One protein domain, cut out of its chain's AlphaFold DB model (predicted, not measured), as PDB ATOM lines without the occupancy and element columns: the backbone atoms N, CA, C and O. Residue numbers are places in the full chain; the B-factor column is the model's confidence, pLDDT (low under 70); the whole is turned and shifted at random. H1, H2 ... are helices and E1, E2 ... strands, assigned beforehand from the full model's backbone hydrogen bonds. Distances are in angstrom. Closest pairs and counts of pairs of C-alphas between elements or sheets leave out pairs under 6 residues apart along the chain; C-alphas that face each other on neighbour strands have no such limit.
ATOM      1  N   GLN A   3     -47.677   7.388   3.628       79.19
ATOM      2  CA  GLN A   3     -46.684   7.640   2.598       79.19
ATOM      3  C   GLN A   3     -46.385   9.133   2.577       79.19
ATOM      4  O   GLN A   3     -47.298   9.953   2.654       79.19
ATOM      5  N   SER A   4     -45.108   9.475   2.507       76.31
ATOM      6  CA  SER A   4     -44.650  10.856   2.487       76.31
ATOM      7  C   SER A   4     -43.350  10.973   1.708       76.31
ATOM      8  O   SER A   4     -42.740   9.975   1.327       76.31
ATOM      9  N   THR A   5     -42.903  12.205   1.527       81.56
ATOM     10  CA  THR A   5     -41.594  12.529   0.977       81.56
ATOM     11  C   THR A   5     -40.863  13.417   1.976       81.56
ATOM     12  O   THR A   5     -41.462  14.344   2.525       81.56
ATOM     13  N   LEU A   6     -39.593  13.120   2.253       81.69
ATOM     14  CA  LEU A   6     -38.745  13.983   3.068       81.69
ATOM     15  C   LEU A   6     -38.515  15.298   2.322       81.69
ATOM     16  O   LEU A   6     -38.209  15.294   1.129       81.69
ATOM     17  N   LYS A   7     -38.684  16.418   3.030       77.12
ATOM     18  CA  LYS A   7     -38.531  17.762   2.459       77.12
ATOM     19  C   LYS A   7     -37.142  17.962   1.864       77.12
ATOM     20  O   LYS A   7     -37.019  18.473   0.753       77.12
ATOM     21  N   ASP A   8     -36.126  17.498   2.579       79.12
ATOM     22  CA  ASP A   8     -34.748  17.529   2.118       79.12
ATOM     23  C   ASP A   8     -34.450  16.259   1.310       79.12
ATOM     24  O   ASP A   8     -34.685  15.135   1.756       79.12
ATOM     25  N   GLY A   9     -33.970  16.435   0.078       82.19
ATOM     26  CA  GLY A   9     -33.567  15.337  -0.810       82.19
ATOM     27  C   GLY A   9     -34.706  14.557  -1.478       82.19
ATOM     28  O   GLY A   9     -34.438  13.792  -2.401       82.19
ATOM     29  N   GLY A  10     -35.966  14.744  -1.076       85.19
ATOM     30  CA  GLY A  10     -37.109  14.136  -1.763       85.19
ATOM     31  C   GLY A  10     -37.227  12.618  -1.582       85.19
ATOM     32  O   GLY A  10     -37.914  11.957  -2.364       85.19
ATOM     33  N   ALA A  11     -36.568  12.042  -0.574       88.69
ATOM     34  CA  ALA A  11     -36.612  10.604  -0.336       88.69
ATOM     35  C   ALA A  11     -38.021  10.163   0.115       88.69
ATOM     36  O   ALA A  11     -38.610  10.801   0.994       88.69
ATOM     37  N   PRO A  12     -38.590   9.084  -0.449       89.38
ATOM     38  CA  PRO A  12     -39.880   8.573  -0.007       89.38
ATOM     39  C   PRO A  12     -39.772   7.948   1.389       89.38
ATOM     40  O   PRO A  12     -38.826   7.225   1.695       89.38
ATOM     41  N   ALA A  13     -40.783   8.184   2.217       86.94
ATOM     42  CA  ALA A  13     -40.938   7.595   3.538       86.94
ATOM     43  C   ALA A  13     -42.265   6.830   3.613       86.94
ATOM     44  O   ALA A  13     -43.316   7.343   3.226       86.94
ATOM     45  N   LEU A  14     -42.214   5.604   4.135       87.88
ATOM     46  CA  LEU A  14     -43.376   4.744   4.340       87.88
ATOM     47  C   LEU A  14     -43.408   4.278   5.794       87.88
ATOM     48  O   LEU A  14     -42.464   3.650   6.266       87.88
ATOM     49  N   ILE A  15     -44.520   4.530   6.482       86.12
ATOM     50  CA  ILE A  15     -44.746   4.061   7.852       86.12
ATOM     51  C   ILE A  15     -46.022   3.223   7.884       86.12
ATOM     52  O   ILE A  15     -47.106   3.664   7.494       86.12
ATOM     53  N   SER A  16     -45.906   1.996   8.377       85.31
ATOM     54  CA  SER A  16     -47.042   1.116   8.626       85.31
ATOM     55  C   SER A  16     -46.977   0.624  10.059       85.31
ATOM     56  O   SER A  16     -45.962   0.086  10.487       85.31
ATOM     57  N   VAL A  17     -48.070   0.817  10.789       83.62
ATOM     58  CA  VAL A  17     -48.215   0.370  12.171       83.62
ATOM     59  C   VAL A  17     -49.468  -0.485  12.237       83.62
ATOM     60  O   VAL A  17     -50.497  -0.137  11.652       83.62
ATOM     61  N   ARG A  18     -49.377  -1.611  12.940       84.12
ATOM     62  CA  ARG A  18     -50.515  -2.476  13.242       84.12
ATOM     63  C   ARG A  18     -50.483  -2.855  14.716       84.12
ATOM     64  O   ARG A  18     -49.416  -3.120  15.260       84.12
ATOM     65  N   GLY A  19     -51.655  -2.913  15.336       83.31
ATOM     66  CA  GLY A  19     -51.801  -3.513  16.657       83.31
ATOM     67  C   GLY A  19     -51.799  -5.045  16.601       83.31
ATOM     68  O   GLY A  19     -51.898  -5.655  15.531       83.31
ATOM     69  N   GLY A  20     -51.750  -5.663  17.780       86.44
ATOM     70  CA  GLY A  20     -51.858  -7.110  17.957       86.44
ATOM     71  C   GLY A  20     -50.517  -7.845  17.985       86.44
ATOM     72  O   GLY A  20     -49.444  -7.252  17.893       86.44
ATOM     73  N   LYS A  21     -50.587  -9.171  18.148       85.38
ATOM     74  CA  LYS A  21     -49.399 -10.022  18.275       85.38
ATOM     75  C   LYS A  21     -48.620 -10.064  16.945       85.38
ATOM     76  O   LYS A  21     -49.252 -10.189  15.886       85.38
ATOM     77  N   PRO A  22     -47.278  -9.978  16.958       86.50
ATOM     78  CA  PRO A  22     -46.480 -10.254  15.768       86.50
ATOM     79  C   PRO A  22     -46.706 -11.690  15.278       86.50
ATOM     80  O   PRO A  22     -47.154 -12.564  16.030       86.50
ATOM     81  N   PHE A  23     -46.418 -11.930  13.999       90.38
ATOM     82  CA  PHE A  23     -46.396 -13.293  13.475       90.38
ATOM     83  C   PHE A  23     -45.303 -14.092  14.195       90.38
ATOM     84  O   PHE A  23     -44.280 -13.530  14.590       90.38
ATOM     85  N   LYS A  24     -45.536 -15.390  14.412       90.69
ATOM     86  CA  LYS A  24     -44.596 -16.238  15.148       90.69
ATOM     87  C   LYS A  24     -43.223 -16.199  14.461       90.69
ATOM     88  O   LYS A  24     -43.152 -16.370  13.250       90.69
ATOM     89  N   ASP A  25     -42.173 -15.956  15.242       88.31
ATOM     90  CA  ASP A  25     -40.770 -15.922  14.798       88.31
ATOM     91  C   ASP A  25     -40.432 -14.821  13.762       88.31
ATOM     92  O   ASP A  25     -39.352 -14.831  13.175       88.31
ATOM     93  N   ALA A  26     -41.322 -13.840  13.549       90.06
ATOM     94  CA  ALA A  26     -41.092 -12.705  12.654       90.06
ATOM     95  C   ALA A  26     -40.861 -11.392  13.431       90.06
ATOM     96  O   ALA A  26     -41.477 -11.193  14.482       90.06
ATOM     97  N   PRO A  27     -40.043 -10.457  12.899       90.38
ATOM     98  CA  PRO A  27     -39.902  -9.101  13.431       90.38
ATOM     99  C   PRO A  27     -41.248  -8.415  13.682       90.38
ATOM    100  O   PRO A  27     -42.102  -8.361  12.796       90.38
ATOM    101  N   ALA A  28     -41.425  -7.858  14.882       89.38
ATOM    102  CA  ALA A  28     -42.541  -6.967  15.194       89.38
ATOM    103  C   ALA A  28     -42.290  -5.556  14.641       89.38
ATOM    104  O   ALA A  28     -43.225  -4.878  14.222       89.38
ATOM    105  N   LEU A  29     -41.017  -5.163  14.585       89.94
ATOM    106  CA  LEU A  29     -40.530  -3.927  13.992       89.94
ATOM    107  C   LEU A  29     -39.540  -4.257  12.880       89.94
ATOM    108  O   LEU A  29     -38.624  -5.053  13.079       89.94
ATOM    109  N   THR A  30     -39.705  -3.615  11.726       92.62
ATOM    110  CA  THR A  30     -38.689  -3.588  10.669       92.62
ATOM    111  C   THR A  30     -38.528  -2.160  10.174       92.62
ATOM    112  O   THR A  30     -39.490  -1.585   9.666       92.62
ATOM    113  N   TRP A  31     -37.326  -1.597  10.281       92.81
ATOM    114  CA  TRP A  31     -36.954  -0.377   9.567       92.81
ATOM    115  C   TRP A  31     -36.013  -0.729   8.427       92.81
ATOM    116  O   TRP A  31     -35.125  -1.568   8.581       92.81
ATOM    117  N   ARG A  32     -36.224  -0.085   7.282       95.50
ATOM    118  CA  ARG A  32     -35.360  -0.192   6.109       95.50
ATOM    119  C   ARG A  32     -35.023   1.216   5.658       95.50
ATOM    120  O   ARG A  32     -35.929   1.996   5.369       95.50
ATOM    121  N   ILE A  33     -33.739   1.534   5.642       95.44
ATOM    122  CA  ILE A  33     -33.221   2.834   5.229       95.44
ATOM    123  C   ILE A  33     -32.374   2.579   3.990       95.44
ATOM    124  O   ILE A  33     -31.333   1.926   4.062       95.44
ATOM    125  N   PHE A  34     -32.857   3.063   2.852       95.19
ATOM    126  CA  PHE A  34     -32.220   2.852   1.560       95.19
ATOM    127  C   PHE A  34     -31.255   3.993   1.257       95.19
ATOM    128  O   PHE A  34     -31.608   5.165   1.388       95.19
ATOM    129  N   GLY A  35     -30.054   3.637   0.815       94.50
ATOM    130  CA  GLY A  35     -29.070   4.552   0.260       94.50
ATOM    131  C   GLY A  35     -28.631   4.108  -1.133       94.50
ATOM    132  O   GLY A  35     -29.050   3.072  -1.650       94.50
ATOM    133  N   THR A  36     -27.756   4.900  -1.744       95.44
ATOM    134  CA  THR A  36     -27.170   4.600  -3.059       95.44
ATOM    135  C   THR A  36     -26.129   3.481  -3.001       95.44
ATOM    136  O   THR A  36     -25.926   2.785  -3.990       95.44
ATOM    137  N   GLU A  37     -25.477   3.294  -1.853       97.12
ATOM    138  CA  GLU A  37     -24.387   2.322  -1.667       97.12
ATOM    139  C   GLU A  37     -24.815   1.062  -0.903       97.12
ATOM    140  O   GLU A  37     -24.071   0.078  -0.830       97.12
ATOM    141  N   GLY A  38     -26.009   1.080  -0.318       97.25
ATOM    142  CA  GLY A  38     -26.473  -0.004   0.525       97.25
ATOM    143  C   GLY A  38     -27.812   0.262   1.191       97.25
ATOM    144  O   GLY A  38     -28.486   1.261   0.936       97.25
ATOM    145  N   GLU A  39     -28.165  -0.651   2.083       97.75
ATOM    146  CA  GLU A  39     -29.383  -0.603   2.877       97.75
ATOM    147  C   GLU A  39     -29.068  -0.909   4.339       97.75
ATOM    148  O   GLU A  39     -28.393  -1.894   4.649       97.75
ATOM    149  N   ILE A  40     -29.596  -0.089   5.243       96.88
ATOM    150  CA  ILE A  40     -29.614  -0.396   6.670       96.88
ATOM    151  C   ILE A  40     -30.951  -1.050   7.000       96.88
ATOM    152  O   ILE A  40     -32.014  -0.483   6.731       96.88
ATOM    153  N   ARG A  41     -30.895  -2.224   7.629       96.00
ATOM    154  CA  ARG A  41     -32.058  -2.933   8.155       96.00
ATOM    155  C   ARG A  41     -31.977  -3.024   9.669       96.00
ATOM    156  O   ARG A  41     -30.972  -3.458  10.224       96.00
ATOM    157  N   ILE A  42     -33.071  -2.658  10.322       92.25
ATOM    158  CA  ILE A  42     -33.235  -2.791  11.767       92.25
ATOM    159  C   ILE A  42     -34.432  -3.685  12.034       92.25
ATOM    160  O   ILE A  42     -35.505  -3.450  11.481       92.25
ATOM    161  N   THR A  43     -34.266  -4.693  12.889       92.00
ATOM    162  CA  THR A  43     -35.360  -5.584  13.296       92.00
ATOM    163  C   THR A  43     -35.442  -5.727  14.809       92.00
ATOM    164  O   THR A  43     -34.415  -5.746  15.481       92.00
ATOM    165  N   SER A  44     -36.660  -5.830  15.344       87.75
ATOM    166  CA  SER A  44     -36.910  -6.052  16.774       87.75
ATOM    167  C   SER A  44     -38.165  -6.897  17.000       87.75
ATOM    168  O   SER A  44     -39.078  -6.917  16.169       87.75
ATOM    169  N   MET A  45     -38.212  -7.595  18.138       85.50
ATOM    170  CA  MET A  45     -39.416  -8.270  18.643       85.50
ATOM    171  C   MET A  45     -40.363  -7.315  19.382       85.50
ATOM    172  O   MET A  45     -41.528  -7.654  19.587       85.50
ATOM    173  N   ALA A  46     -39.892  -6.122  19.752       80.25
ATOM    174  CA  ALA A  46     -40.723  -5.068  20.318       80.25
ATOM    175  C   ALA A  46     -41.450  -4.287  19.209       80.25
ATOM    176  O   ALA A  46     -40.943  -4.146  18.098       80.25
ATOM    177  N   LEU A  47     -42.656  -3.789  19.503       72.19
ATOM    178  CA  LEU A  47     -43.536  -3.153  18.509       72.19
ATOM    179  C   LEU A  47     -43.085  -1.747  18.086       72.19
ATOM    180  O   LEU A  47     -43.224  -1.392  16.921       72.19
ATOM    181  N   ILE A  48     -42.595  -0.940  19.028       71.94
ATOM    182  CA  ILE A  48     -42.265   0.480  18.800       71.94
ATOM    183  C   ILE A  48     -40.966   0.917  19.476       71.94
ATOM    184  O   ILE A  48     -40.593   2.083  19.380       71.94
ATOM    185  N   SER A  49     -40.294   0.011  20.184       67.38
ATOM    186  CA  SER A  49     -39.128   0.344  20.991       67.38
ATOM    187  C   SER A  49     -37.887  -0.426  20.554       67.38
ATOM    188  O   SER A  49     -37.947  -1.518  19.979       67.38
ATOM    189  N   PHE A  50     -36.746   0.206  20.810       65.81
ATOM    190  CA  PHE A  50     -35.408  -0.293  20.527       65.81
ATOM    191  C   PHE A  50     -34.723  -0.603  21.867       65.81
ATOM    192  O   PHE A  50     -33.792   0.075  22.280       65.81
ATOM    193  N   GLU A  51     -35.266  -1.568  22.608       60.03
ATOM    194  CA  GLU A  51     -34.924  -1.812  24.022       60.03
ATOM    195  C   GLU A  51     -33.924  -2.964  24.217       60.03
ATOM    196  O   GLU A  51     -34.020  -3.725  25.168       60.03
ATOM    197  N   LEU A  52     -32.916  -3.062  23.345       53.75
ATOM    198  CA  LEU A  52     -31.939  -4.163  23.276       53.75
ATOM    199  C   LEU A  52     -32.506  -5.497  22.757       53.75
ATOM    200  O   LEU A  52     -33.690  -5.803  22.856       53.75
ATOM    201  N   GLY A  53     -31.644  -6.271  22.091       59.97
ATOM    202  CA  GLY A  53     -32.034  -7.452  21.303       59.97
ATOM    203  C   GLY A  53     -32.513  -7.129  19.881       59.97
ATOM    204  O   GLY A  53     -32.984  -8.010  19.162       59.97
ATOM    205  N   SER A  54     -32.387  -5.869  19.466       77.88
ATOM    206  CA  SER A  54     -32.632  -5.458  18.085       77.88
ATOM    207  C   SER A  54     -31.410  -5.765  17.223       77.88
ATOM    208  O   SER A  54     -30.276  -5.558  17.649       77.88
ATOM    209  N   LYS A  55     -31.629  -6.240  16.000       89.31
ATOM    210  CA  LYS A  55     -30.549  -6.526  15.054       89.31
ATOM    211  C   LYS A  55     -30.389  -5.354  14.096       89.31
ATOM    212  O   LYS A  55     -31.353  -5.004  13.413       89.31
ATOM    213  N   LEU A  56     -29.185  -4.784  14.040       91.88
ATOM    214  CA  LEU A  56     -28.781  -3.784  13.054       91.88
ATOM    215  C   LEU A  56     -27.921  -4.459  11.985       91.88
ATOM    216  O   LEU A  56     -26.899  -5.073  12.283       91.88
ATOM    217  N   GLU A  57     -28.338  -4.353  10.733       96.06
ATOM    218  CA  GLU A  57     -27.659  -4.956   9.594       96.06
ATOM    219  C   GLU A  57     -27.406  -3.907   8.516       96.06
ATOM    220  O   GLU A  57     -28.274  -3.087   8.220       96.06
ATOM    221  N   LEU A  58     -26.227  -3.960   7.904       97.00
ATOM    222  CA  LEU A  58     -25.862  -3.170   6.737       97.00
ATOM    223  C   LEU A  58     -25.649  -4.110   5.553       97.00
ATOM    224  O   LEU A  58     -24.711  -4.907   5.564       97.00
ATOM    225  N   TYR A  59     -26.485  -3.986   4.528       98.25
ATOM    226  CA  TYR A  59     -26.255  -4.602   3.229       98.25
ATOM    227  C   TYR A  59     -25.475  -3.633   2.337       98.25
ATOM    228  O   TYR A  59     -25.976  -2.558   2.012       98.25
ATOM    229  N   ARG A  60     -24.243  -3.991   1.960       97.62
ATOM    230  CA  ARG A  60     -23.408  -3.213   1.034       97.62
ATOM    231  C   ARG A  60     -23.568  -3.743  -0.383       97.62
ATOM    232  O   ARG A  60     -23.177  -4.876  -0.644       97.62
ATOM    233  N   TYR A  61     -24.070  -2.917  -1.299       97.69
ATOM    234  CA  TYR A  61     -24.387  -3.364  -2.660       97.69
ATOM    235  C   TYR A  61     -23.149  -3.727  -3.477       97.69
ATOM    236  O   TYR A  61     -23.155  -4.728  -4.182       97.69
ATOM    237  N   GLN A  62     -22.079  -2.933  -3.376       97.19
ATOM    238  CA  GLN A  62     -20.858  -3.164  -4.159       97.19
ATOM    239  C   GLN A  62     -20.155  -4.476  -3.789       97.19
ATOM    240  O   GLN A  62     -19.563  -5.123  -4.645       97.19
ATOM    241  N   GLU A  63     -20.204  -4.843  -2.509       97.06
ATOM    242  CA  GLU A  63     -19.532  -6.025  -1.961       97.06
ATOM    243  C   GLU A  63     -20.460  -7.254  -1.926       97.06
ATOM    244  O   GLU A  63     -19.986  -8.360  -1.704       97.06
ATOM    245  N   ASP A  64     -21.767  -7.056  -2.126       97.38
ATOM    246  CA  ASP A  64     -22.834  -8.048  -1.949       97.38
ATOM    247  C   ASP A  64     -22.778  -8.786  -0.597       97.38
ATOM    248  O   ASP A  64     -22.908 -10.006  -0.501       97.38
ATOM    249  N   ILE A  65     -22.569  -8.032   0.487       97.69
ATOM    250  CA  ILE A  65     -22.476  -8.597   1.839       97.69
ATOM    251  C   ILE A  65     -23.389  -7.900   2.832       97.69
ATOM    252  O   ILE A  65     -23.538  -6.676   2.831       97.69
ATOM    253  N   VAL A  66     -23.938  -8.696   3.746       97.69
ATOM    254  CA  VAL A  66     -24.664  -8.216   4.921       97.69
ATOM    255  C   VAL A  66     -23.746  -8.302   6.135       97.69
ATOM    256  O   VAL A  66     -23.302  -9.386   6.510       97.69
ATOM    257  N   LYS A  67     -23.476  -7.163   6.775       96.62
ATOM    258  CA  LYS A  67     -22.755  -7.092   8.051       96.62
ATOM    259  C   LYS A  67     -23.741  -6.823   9.175       96.62
ATOM    260  O   LYS A  67     -24.532  -5.892   9.082       96.62
ATOM    261  N   THR A  68     -23.677  -7.616  10.241       95.44
ATOM    262  CA  THR A  68     -24.336  -7.243  11.500       95.44
ATOM    263  C   THR A  68     -23.466  -6.196  12.184       95.44
ATOM    264  O   THR A  68     -22.259  -6.392  12.304       95.44
ATOM    265  N   ILE A  69     -24.068  -5.074  12.561       91.00
ATOM    266  CA  ILE A  69     -23.385  -3.975  13.237       91.00
ATOM    267  C   ILE A  69     -23.627  -4.128  14.729       91.00
ATOM    268  O   ILE A  69     -24.774  -4.138  15.177       91.00
ATOM    269  N   ASP A  70     -22.536  -4.238  15.473       85.75
ATOM    270  CA  ASP A  70     -22.573  -4.232  16.925       85.75
ATOM    271  C   ASP A  70     -22.504  -2.785  17.421       85.75
ATOM    272  O   ASP A  70     -21.508  -2.085  17.209       85.75
ATOM    273  N   LEU A  71     -23.603  -2.308  18.004       77.19
ATOM    274  CA  LEU A  71     -23.668  -0.957  18.543       77.19
ATOM    275  C   LEU A  71     -22.915  -0.934  19.868       77.19
ATOM    276  O   LEU A  71     -23.350  -1.533  20.844       77.19
ATOM    277  N   GLN A  72     -21.801  -0.210  19.896       75.06
ATOM    278  CA  GLN A  72     -21.061   0.024  21.129       75.06
ATOM    279  C   GLN A  72     -21.882   0.966  22.014       75.06
ATOM    280  O   GLN A  72     -21.942   2.173  21.766       75.06
ATOM    281  N   ILE A  73     -22.558   0.401  23.010       74.50
ATOM    282  CA  ILE A  73     -23.276   1.158  24.031       74.50
ATOM    283  C   ILE A  73     -22.254   1.528  25.115       74.50
ATOM    284  O   ILE A  73     -21.567   0.640  25.610       74.50
ATOM    285  N   PRO A  74     -22.118   2.813  25.484       77.69
ATOM    286  CA  PRO A  74     -21.288   3.219  26.612       77.69
ATOM    287  C   PRO A  74     -21.610   2.426  27.886       77.69
ATOM    288  O   PRO A  74     -22.782   2.297  28.233       77.69
ATOM    289  N   ASP A  75     -20.589   1.985  28.625       83.75
ATOM    290  CA  ASP A  75     -20.737   1.140  29.826       83.75
ATOM    291  C   ASP A  75     -21.750   1.685  30.842       83.75
ATOM    292  O   ASP A  75     -22.507   0.942  31.465       83.75
ATOM    293  N   PHE A  76     -21.792   3.009  31.009       80.75
ATOM    294  CA  PHE A  76     -22.720   3.635  31.945       80.75
ATOM    295  C   PHE A  76     -24.183   3.475  31.499       80.75
ATOM    296  O   PHE A  76     -25.051   3.309  32.352       80.75
ATOM    297  N   LEU A  77     -24.462   3.478  30.188       79.38
ATOM    298  CA  LEU A  77     -25.791   3.181  29.659       79.38
ATOM    299  C   LEU A  77     -26.095   1.695  29.808       79.38
ATOM    300  O   LEU A  77     -27.185   1.363  30.247       79.38
ATOM    301  N   ASP A  78     -25.135   0.813  29.535       79.56
ATOM    302  CA  ASP A  78     -25.329  -0.639  29.674       79.56
ATOM    303  C   ASP A  78     -25.649  -1.067  31.123       79.56
ATOM    304  O   ASP A  78     -26.306  -2.076  31.366       79.56
ATOM    305  N   SER A  79     -25.265  -0.245  32.109       85.19
ATOM    306  CA  SER A  79     -25.628  -0.439  33.518       85.19
ATOM    307  C   SER A  79     -27.086  -0.082  33.870       85.19
ATOM    308  O   SER A  79     -27.555  -0.405  34.966       85.19
ATOM    309  N   LEU A  80     -27.813   0.593  32.973       84.94
ATOM    310  CA  LEU A  80     -29.198   1.009  33.188       84.94
ATOM    311  C   LEU A  80     -30.187  -0.131  32.878       84.94
ATOM    312  O   LEU A  80     -29.916  -0.998  32.049       84.94
ATOM    313  N   PRO A  81     -31.397  -0.121  33.475       85.12
ATOM    314  CA  PRO A  81     -32.483  -0.992  33.030       85.12
ATOM    315  C   PRO A  81     -32.766  -0.829  31.520       85.12
ATOM    316  O   PRO A  81     -32.680   0.295  31.027       85.12
ATOM    317  N   PRO A  82     -33.199  -1.875  30.785       75.50
ATOM    318  CA  PRO A  82     -33.379  -1.812  29.325       75.50
ATOM    319  C   PRO A  82     -34.231  -0.637  28.815       75.50
ATOM    320  O   PRO A  82     -33.889   0.005  27.825       75.50
ATOM    321  N   THR A  83     -35.307  -0.298  29.529       77.31
ATOM    322  CA  THR A  83     -36.194   0.836  29.208       77.31
ATOM    323  C   THR A  83     -35.596   2.204  29.538       77.31
ATOM    324  O   THR A  83     -36.121   3.222  29.102       77.31
ATOM    325  N   ALA A  84     -34.533   2.250  30.340       84.06
ATOM    326  CA  ALA A  84     -33.839   3.470  30.724       84.06
ATOM    327  C   ALA A  84     -32.642   3.774  29.813       84.06
ATOM    328  O   ALA A  84     -32.151   4.898  29.838       84.06
ATOM    329  N   ILE A  85     -32.194   2.826  28.983       81.31
ATOM    330  CA  ILE A  85     -31.023   2.998  28.110       81.31
ATOM    331  C   ILE A  85     -31.262   4.070  27.046       81.31
ATOM    332  O   ILE A  85     -30.458   4.989  26.902       81.31
ATOM    333  N   ASN A  86     -32.389   4.010  26.335       79.12
ATOM    334  CA  ASN A  86     -32.741   5.022  25.334       79.12
ATOM    335  C   ASN A  86     -33.030   6.397  25.967       79.12
ATOM    336  O   ASN A  86     -32.700   7.423  25.376       79.12
ATOM    337  N   ILE A  87     -33.612   6.421  27.170       85.44
ATOM    338  CA  ILE A  87     -33.856   7.649  27.932       85.44
ATOM    339  C   ILE A  87     -32.516   8.260  28.350       85.44
ATOM    340  O   ILE A  87     -32.274   9.430  28.075       85.44
ATOM    341  N   GLY A  88     -31.615   7.476  28.944       86.25
ATOM    342  CA  GLY A  88     -30.277   7.924  29.333       86.25
ATOM    343  C   GLY A  88     -29.483   8.454  28.140       86.25
ATOM    344  O   GLY A  88     -28.942   9.554  28.204       86.25
ATOM    345  N   ALA A  89     -29.509   7.739  27.009       83.94
ATOM    346  CA  ALA A  89     -28.849   8.161  25.773       83.94
ATOM    347  C   ALA A  89     -29.336   9.526  25.250       83.94
ATOM    348  O   ALA A  89     -28.579  10.229  24.585       83.94
ATOM    349  N   LEU A  90     -30.584   9.907  25.548       87.06
ATOM    350  CA  LEU A  90     -31.150  11.208  25.193       87.06
ATOM    351  C   LEU A  90     -30.844  12.291  26.240       87.06
ATOM    352  O   LEU A  90     -30.534  13.428  25.885       87.06
ATOM    353  N   TYR A  91     -30.958  11.958  27.527       88.50
ATOM    354  CA  TYR A  91     -30.859  12.932  28.615       88.50
ATOM    355  C   TYR A  91     -29.416  13.343  28.932       88.50
ATOM    356  O   TYR A  91     -29.207  14.471  29.370       88.50
ATOM    357  N   GLU A  92     -28.423  12.490  28.676       88.19
ATOM    358  CA  GLU A  92     -27.010  12.844  28.867       88.19
ATOM    359  C   GLU A  92     -26.563  13.993  27.941       88.19
ATOM    360  O   GLU A  92     -26.103  15.021  28.449       88.19
ATOM    361  N   PRO A  93     -26.767  13.928  26.604       89.56
ATOM    362  CA  PRO A  93     -26.505  15.075  25.738       89.56
ATOM    363  C   PRO A  93     -27.331  16.304  26.119       89.56
ATOM    364  O   PRO A  93     -26.806  17.413  26.090       89.56
ATOM    365  N   PHE A  94     -28.595  16.124  26.519       91.44
ATOM    366  CA  PHE A  94     -29.446  17.228  26.967       91.44
ATOM    367  C   PHE A  94     -28.852  17.958  28.181       91.44
ATOM    368  O   PHE A  94     -28.752  19.185  28.178       91.44
ATOM    369  N   ALA A  95     -28.418  17.217  29.204       92.00
ATOM    370  CA  ALA A  95     -27.804  17.774  30.407       92.00
ATOM    371  C   ALA A  95     -26.481  18.497  30.103       92.00
ATOM    372  O   ALA A  95     -26.161  19.497  30.746       92.00
ATOM    373  N   ALA A  96     -25.745  18.039  29.087       94.00
ATOM    374  CA  ALA A  96     -24.535  18.688  28.586       94.00
ATOM    375  C   ALA A  96     -24.803  19.930  27.706       94.00
ATOM    376  O   ALA A  96     -23.858  20.546  27.214       94.00
ATOM    377  N   GLY A  97     -26.068  20.313  27.495       93.62
ATOM    378  CA  GLY A  97     -26.451  21.429  26.625       93.62
ATOM    379  C   GLY A  97     -26.365  21.111  25.128       93.62
ATOM    380  O   GLY A  97     -26.307  22.029  24.311       93.62
ATOM    381  N   GLY A  98     -26.326  19.828  24.768       91.25
ATOM    382  CA  GLY A  98     -26.384  19.357  23.391       91.25
ATOM    383  C   GLY A  98     -27.761  19.564  22.761       91.25
ATOM    384  O   GLY A  98     -28.784  19.597  23.446       91.25
ATOM    385  N   ASP A  99     -27.777  19.684  21.434       87.88
ATOM    386  CA  ASP A  99     -29.017  19.733  20.663       87.88
ATOM    387  C   ASP A  99     -29.622  18.328  20.584       87.88
ATOM    388  O   ASP A  99     -29.005  17.389  20.074       87.88
ATOM    389  N   VAL A 100     -30.814  18.177  21.146       90.50
ATOM    390  CA  VAL A 100     -31.542  16.912  21.225       90.50
ATOM    391  C   VAL A 100     -32.979  17.120  20.780       90.50
ATOM    392  O   VAL A 100     -33.490  18.240  20.799       90.50
ATOM    393  N   VAL A 101     -33.661  16.024  20.440       89.25
ATOM    394  CA  VAL A 101     -35.092  16.076  20.127       89.25
ATOM    395  C   VAL A 101     -35.869  16.738  21.267       89.25
ATOM    396  O   VAL A 101     -35.743  16.372  22.436       89.25
ATOM    397  N   GLY A 102     -36.675  17.733  20.916       89.25
ATOM    398  CA  GLY A 102     -37.389  18.576  21.861       89.25
ATOM    399  C   GLY A 102     -38.882  18.662  21.573       89.25
ATOM    400  O   GLY A 102     -39.471  17.894  20.811       89.25
ATOM    401  N   PHE A 103     -39.529  19.654  22.186       90.25
ATOM    402  CA  PHE A 103     -40.979  19.829  22.071       90.25
ATOM    403  C   PHE A 103     -41.449  20.034  20.622       90.25
ATOM    404  O   PHE A 103     -42.503  19.533  20.234       90.25
ATOM    405  N   LYS A 104     -40.668  20.746  19.799       90.00
ATOM    406  CA  LYS A 104     -41.005  20.973  18.385       90.00
ATOM    407  C   LYS A 104     -41.054  19.659  17.600       90.00
ATOM    408  O   LYS A 104     -41.995  19.456  16.834       90.00
ATOM    409  N   ASP A 105     -40.105  18.760  17.845       89.38
ATOM    410  CA  ASP A 105     -40.035  17.445  17.201       89.38
ATOM    411  C   ASP A 105     -41.181  16.543  17.665       89.38
ATOM    412  O   ASP A 105     -41.841  15.891  16.854       89.38
ATOM    413  N   ALA A 106     -41.507  16.583  18.959       90.19
ATOM    414  CA  ALA A 106     -42.667  15.882  19.498       90.19
ATOM    415  C   ALA A 106     -43.977  16.357  18.842       90.19
ATOM    416  O   ALA A 106     -44.813  15.537  18.453       90.19
ATOM    417  N   VAL A 107     -44.158  17.671  18.661       93.25
ATOM    418  CA  VAL A 107     -45.320  18.234  17.953       93.25
ATOM    419  C   VAL A 107     -45.350  17.787  16.490       93.25
ATOM    420  O   VAL A 107     -46.427  17.498  15.964       93.25
ATOM    421  N   LEU A 108     -44.196  17.709  15.825       87.44
ATOM    422  CA  LEU A 108     -44.105  17.215  14.453       87.44
ATOM    423  C   LEU A 108     -44.591  15.762  14.352       87.44
ATOM    424  O   LEU A 108     -45.415  15.457  13.489       87.44
ATOM    425  N   LEU A 109     -44.160  14.897  15.274       86.38
ATOM    426  CA  LEU A 109     -44.606  13.505  15.341       86.38
ATOM    427  C   LEU A 109     -46.119  13.394  15.583       86.38
ATOM    428  O   LEU A 109     -46.788  12.594  14.935       86.38
ATOM    429  N   HIS A 110     -46.697  14.225  16.450       89.44
ATOM    430  CA  HIS A 110     -48.149  14.220  16.673       89.44
ATOM    431  C   HIS A 110     -48.929  14.660  15.429       89.44
ATOM    432  O   HIS A 110     -49.945  14.057  15.087       89.44
ATOM    433  N   LYS A 111     -48.439  15.677  14.708       88.38
ATOM    434  CA  LYS A 111     -49.033  16.091  13.426       88.38
ATOM    435  C   LYS A 111     -48.956  14.974  12.389       88.38
ATOM    436  O   LYS A 111     -49.908  14.793  11.631       88.38
ATOM    437  N   LEU A 112     -47.846  14.236  12.362       83.44
ATOM    438  CA  LEU A 112     -47.677  13.066  11.509       83.44
ATOM    439  C   LEU A 112     -48.753  12.020  11.818       83.44
ATOM    440  O   LEU A 112     -49.499  11.654  10.915       83.44
ATOM    441  N   ILE A 113     -48.878  11.607  13.087       85.12
ATOM    442  CA  ILE A 113     -49.856  10.609  13.553       85.12
ATOM    443  C   ILE A 113     -51.283  11.027  13.183       85.12
ATOM    444  O   ILE A 113     -51.989  10.251  12.542       85.12
ATOM    445  N   ALA A 114     -51.668  12.274  13.464       87.75
ATOM    446  CA  ALA A 114     -52.994  12.789  13.122       87.75
ATOM    447  C   ALA A 114     -53.288  12.711  11.611       87.75
ATOM    448  O   ALA A 114     -54.411  12.420  11.193       87.75
ATOM    449  N   LYS A 115     -52.280  12.923  10.750       82.81
ATOM    450  CA  LYS A 115     -52.439  12.714   9.303       82.81
ATOM    451  C   LYS A 115     -52.587  11.239   8.928       82.81
ATOM    452  O   LYS A 115     -53.322  10.949   7.985       82.81
ATOM    453  N   MET A 116     -51.929  10.316   9.636       78.50
ATOM    454  CA  MET A 116     -52.096   8.869   9.417       78.50
ATOM    455  C   MET A 116     -53.520   8.413   9.739       78.50
ATOM    456  O   MET A 116     -54.101   7.628   8.988       78.50
ATOM    457  N   GLU A 117     -54.063   8.906  10.851       83.88
ATOM    458  CA  GLU A 117     -55.431   8.629  11.290       83.88
ATOM    459  C   GLU A 117     -56.424   9.149  10.254       83.88
ATOM    460  O   GLU A 117     -57.166   8.363   9.667       83.88
ATOM    461  N   LYS A 118     -56.321  10.433   9.894       84.00
ATOM    462  CA  LYS A 118     -57.192  11.047   8.889       84.00
ATOM    463  C   LYS A 118     -57.116  10.370   7.517       84.00
ATOM    464  O   LYS A 118     -58.135  10.136   6.879       84.00
ATOM    465  N   SER A 119     -55.914  10.011   7.057       79.25
ATOM    466  CA  SER A 119     -55.732   9.264   5.801       79.25
ATOM    467  C   SER A 119     -56.485   7.928   5.811       79.25
ATOM    468  O   SER A 119     -57.023   7.500   4.788       79.25
ATOM    469  N   THR A 120     -56.550   7.288   6.979       79.69
ATOM    470  CA  THR A 120     -57.252   6.021   7.175       79.69
ATOM    471  C   THR A 120     -58.769   6.218   7.200       79.69
ATOM    472  O   THR A 120     -59.479   5.477   6.521       79.69
ATOM    473  N   GLU A 121     -59.258   7.223   7.930       85.19
ATOM    474  CA  GLU A 121     -60.682   7.584   8.009       85.19
ATOM    475  C   GLU A 121     -61.254   7.951   6.637       85.19
ATOM    476  O   GLU A 121     -62.260   7.387   6.200       85.19
ATOM    477  N   ASP A 122     -60.558   8.835   5.923       86.75
ATOM    478  CA  ASP A 122     -61.003   9.362   4.634       86.75
ATOM    479  C   ASP A 122     -60.787   8.361   3.488       86.75
ATOM    480  O   ASP A 122     -61.293   8.565   2.384       86.75
ATOM    481  N   LYS A 123     -60.005   7.294   3.710       80.19
ATOM    482  CA  LYS A 123     -59.500   6.385   2.662       80.19
ATOM    483  C   LYS A 123     -58.791   7.138   1.524       80.19
ATOM    484  O   LYS A 123     -58.856   6.736   0.362       80.19
TER     485      LYS A 123
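This is residues 3 to 123 of the 130 residues of an uncharacterized protein of Alternaria gaisen (UniProt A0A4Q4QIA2). What shape is this? It is a loose, open frame: a twisted wall of four antiparallel strands, in the order E3 E4 E5 E6, has the small hairpin of E1 and E2 beyond its E3 edge, while H1, H2 and H3 follow E6 away from the wall. H3 folds back toward the side of E1 and E2, and its residues 103 to 111 stand free. What is it made of? The 121 printed residues hold six named strands, then three named helices, of mixed class. The radius of gyration of the C-alphas is 17.0 A, and the spans are 48 by 41 by 36 A.

What comes first? E1, residues 3 to 5, and E2, residues 12 to 15, form an antiparallel hairpin, with N 4 and O 13 within hydrogen-bond range at 2.9 A. What follows? E3, residues 29 to 34, E4, 38 to 44, E5, 55 to 60, and E6, 65 to 69, form a meander, each strand the antiparallel neighbour and hairpin partner of the one before. N 31 and O 42 are 2.9 A apart, N 41 and O 57 2.8 A, N 58 and O 67 2.8 A. E2 and E3 are near each other, with 6 pairs of C-alphas within 10 A. And the helices? H1, residues 75 to 78, touches residues 85 to 89 alone of H2, residues 82 to 95; the closest C-alphas, of Leu 77 and Ile 85, are 5.5 A apart. H3, residues 103 to 122, touches no helix, and no helix is on the four-stranded sheet. Every O i to N i+4 pair is within hydrogen-bond range in H3, 7 of 10 in H2; H1 is too short for one.

Where are the ends? E1 begins at C-alpha 3, (-46.684, 7.640, 2.598), and H3 ends at C-alpha 122, (-61.003, 9.362, 4.634). Which elements are longest? From first to last C-alpha, H3 measures 28.5 A, H2 20.4 A and E4 20.2 A.

How large is it? The C-alphas farthest apart, of Asp 75 and Asp 122, are 48.2 A apart. Is it continuous and sure? The printed part has no cut, the link from E2 to E3 is long, and residues 49 to 53 have pLDDT under 70.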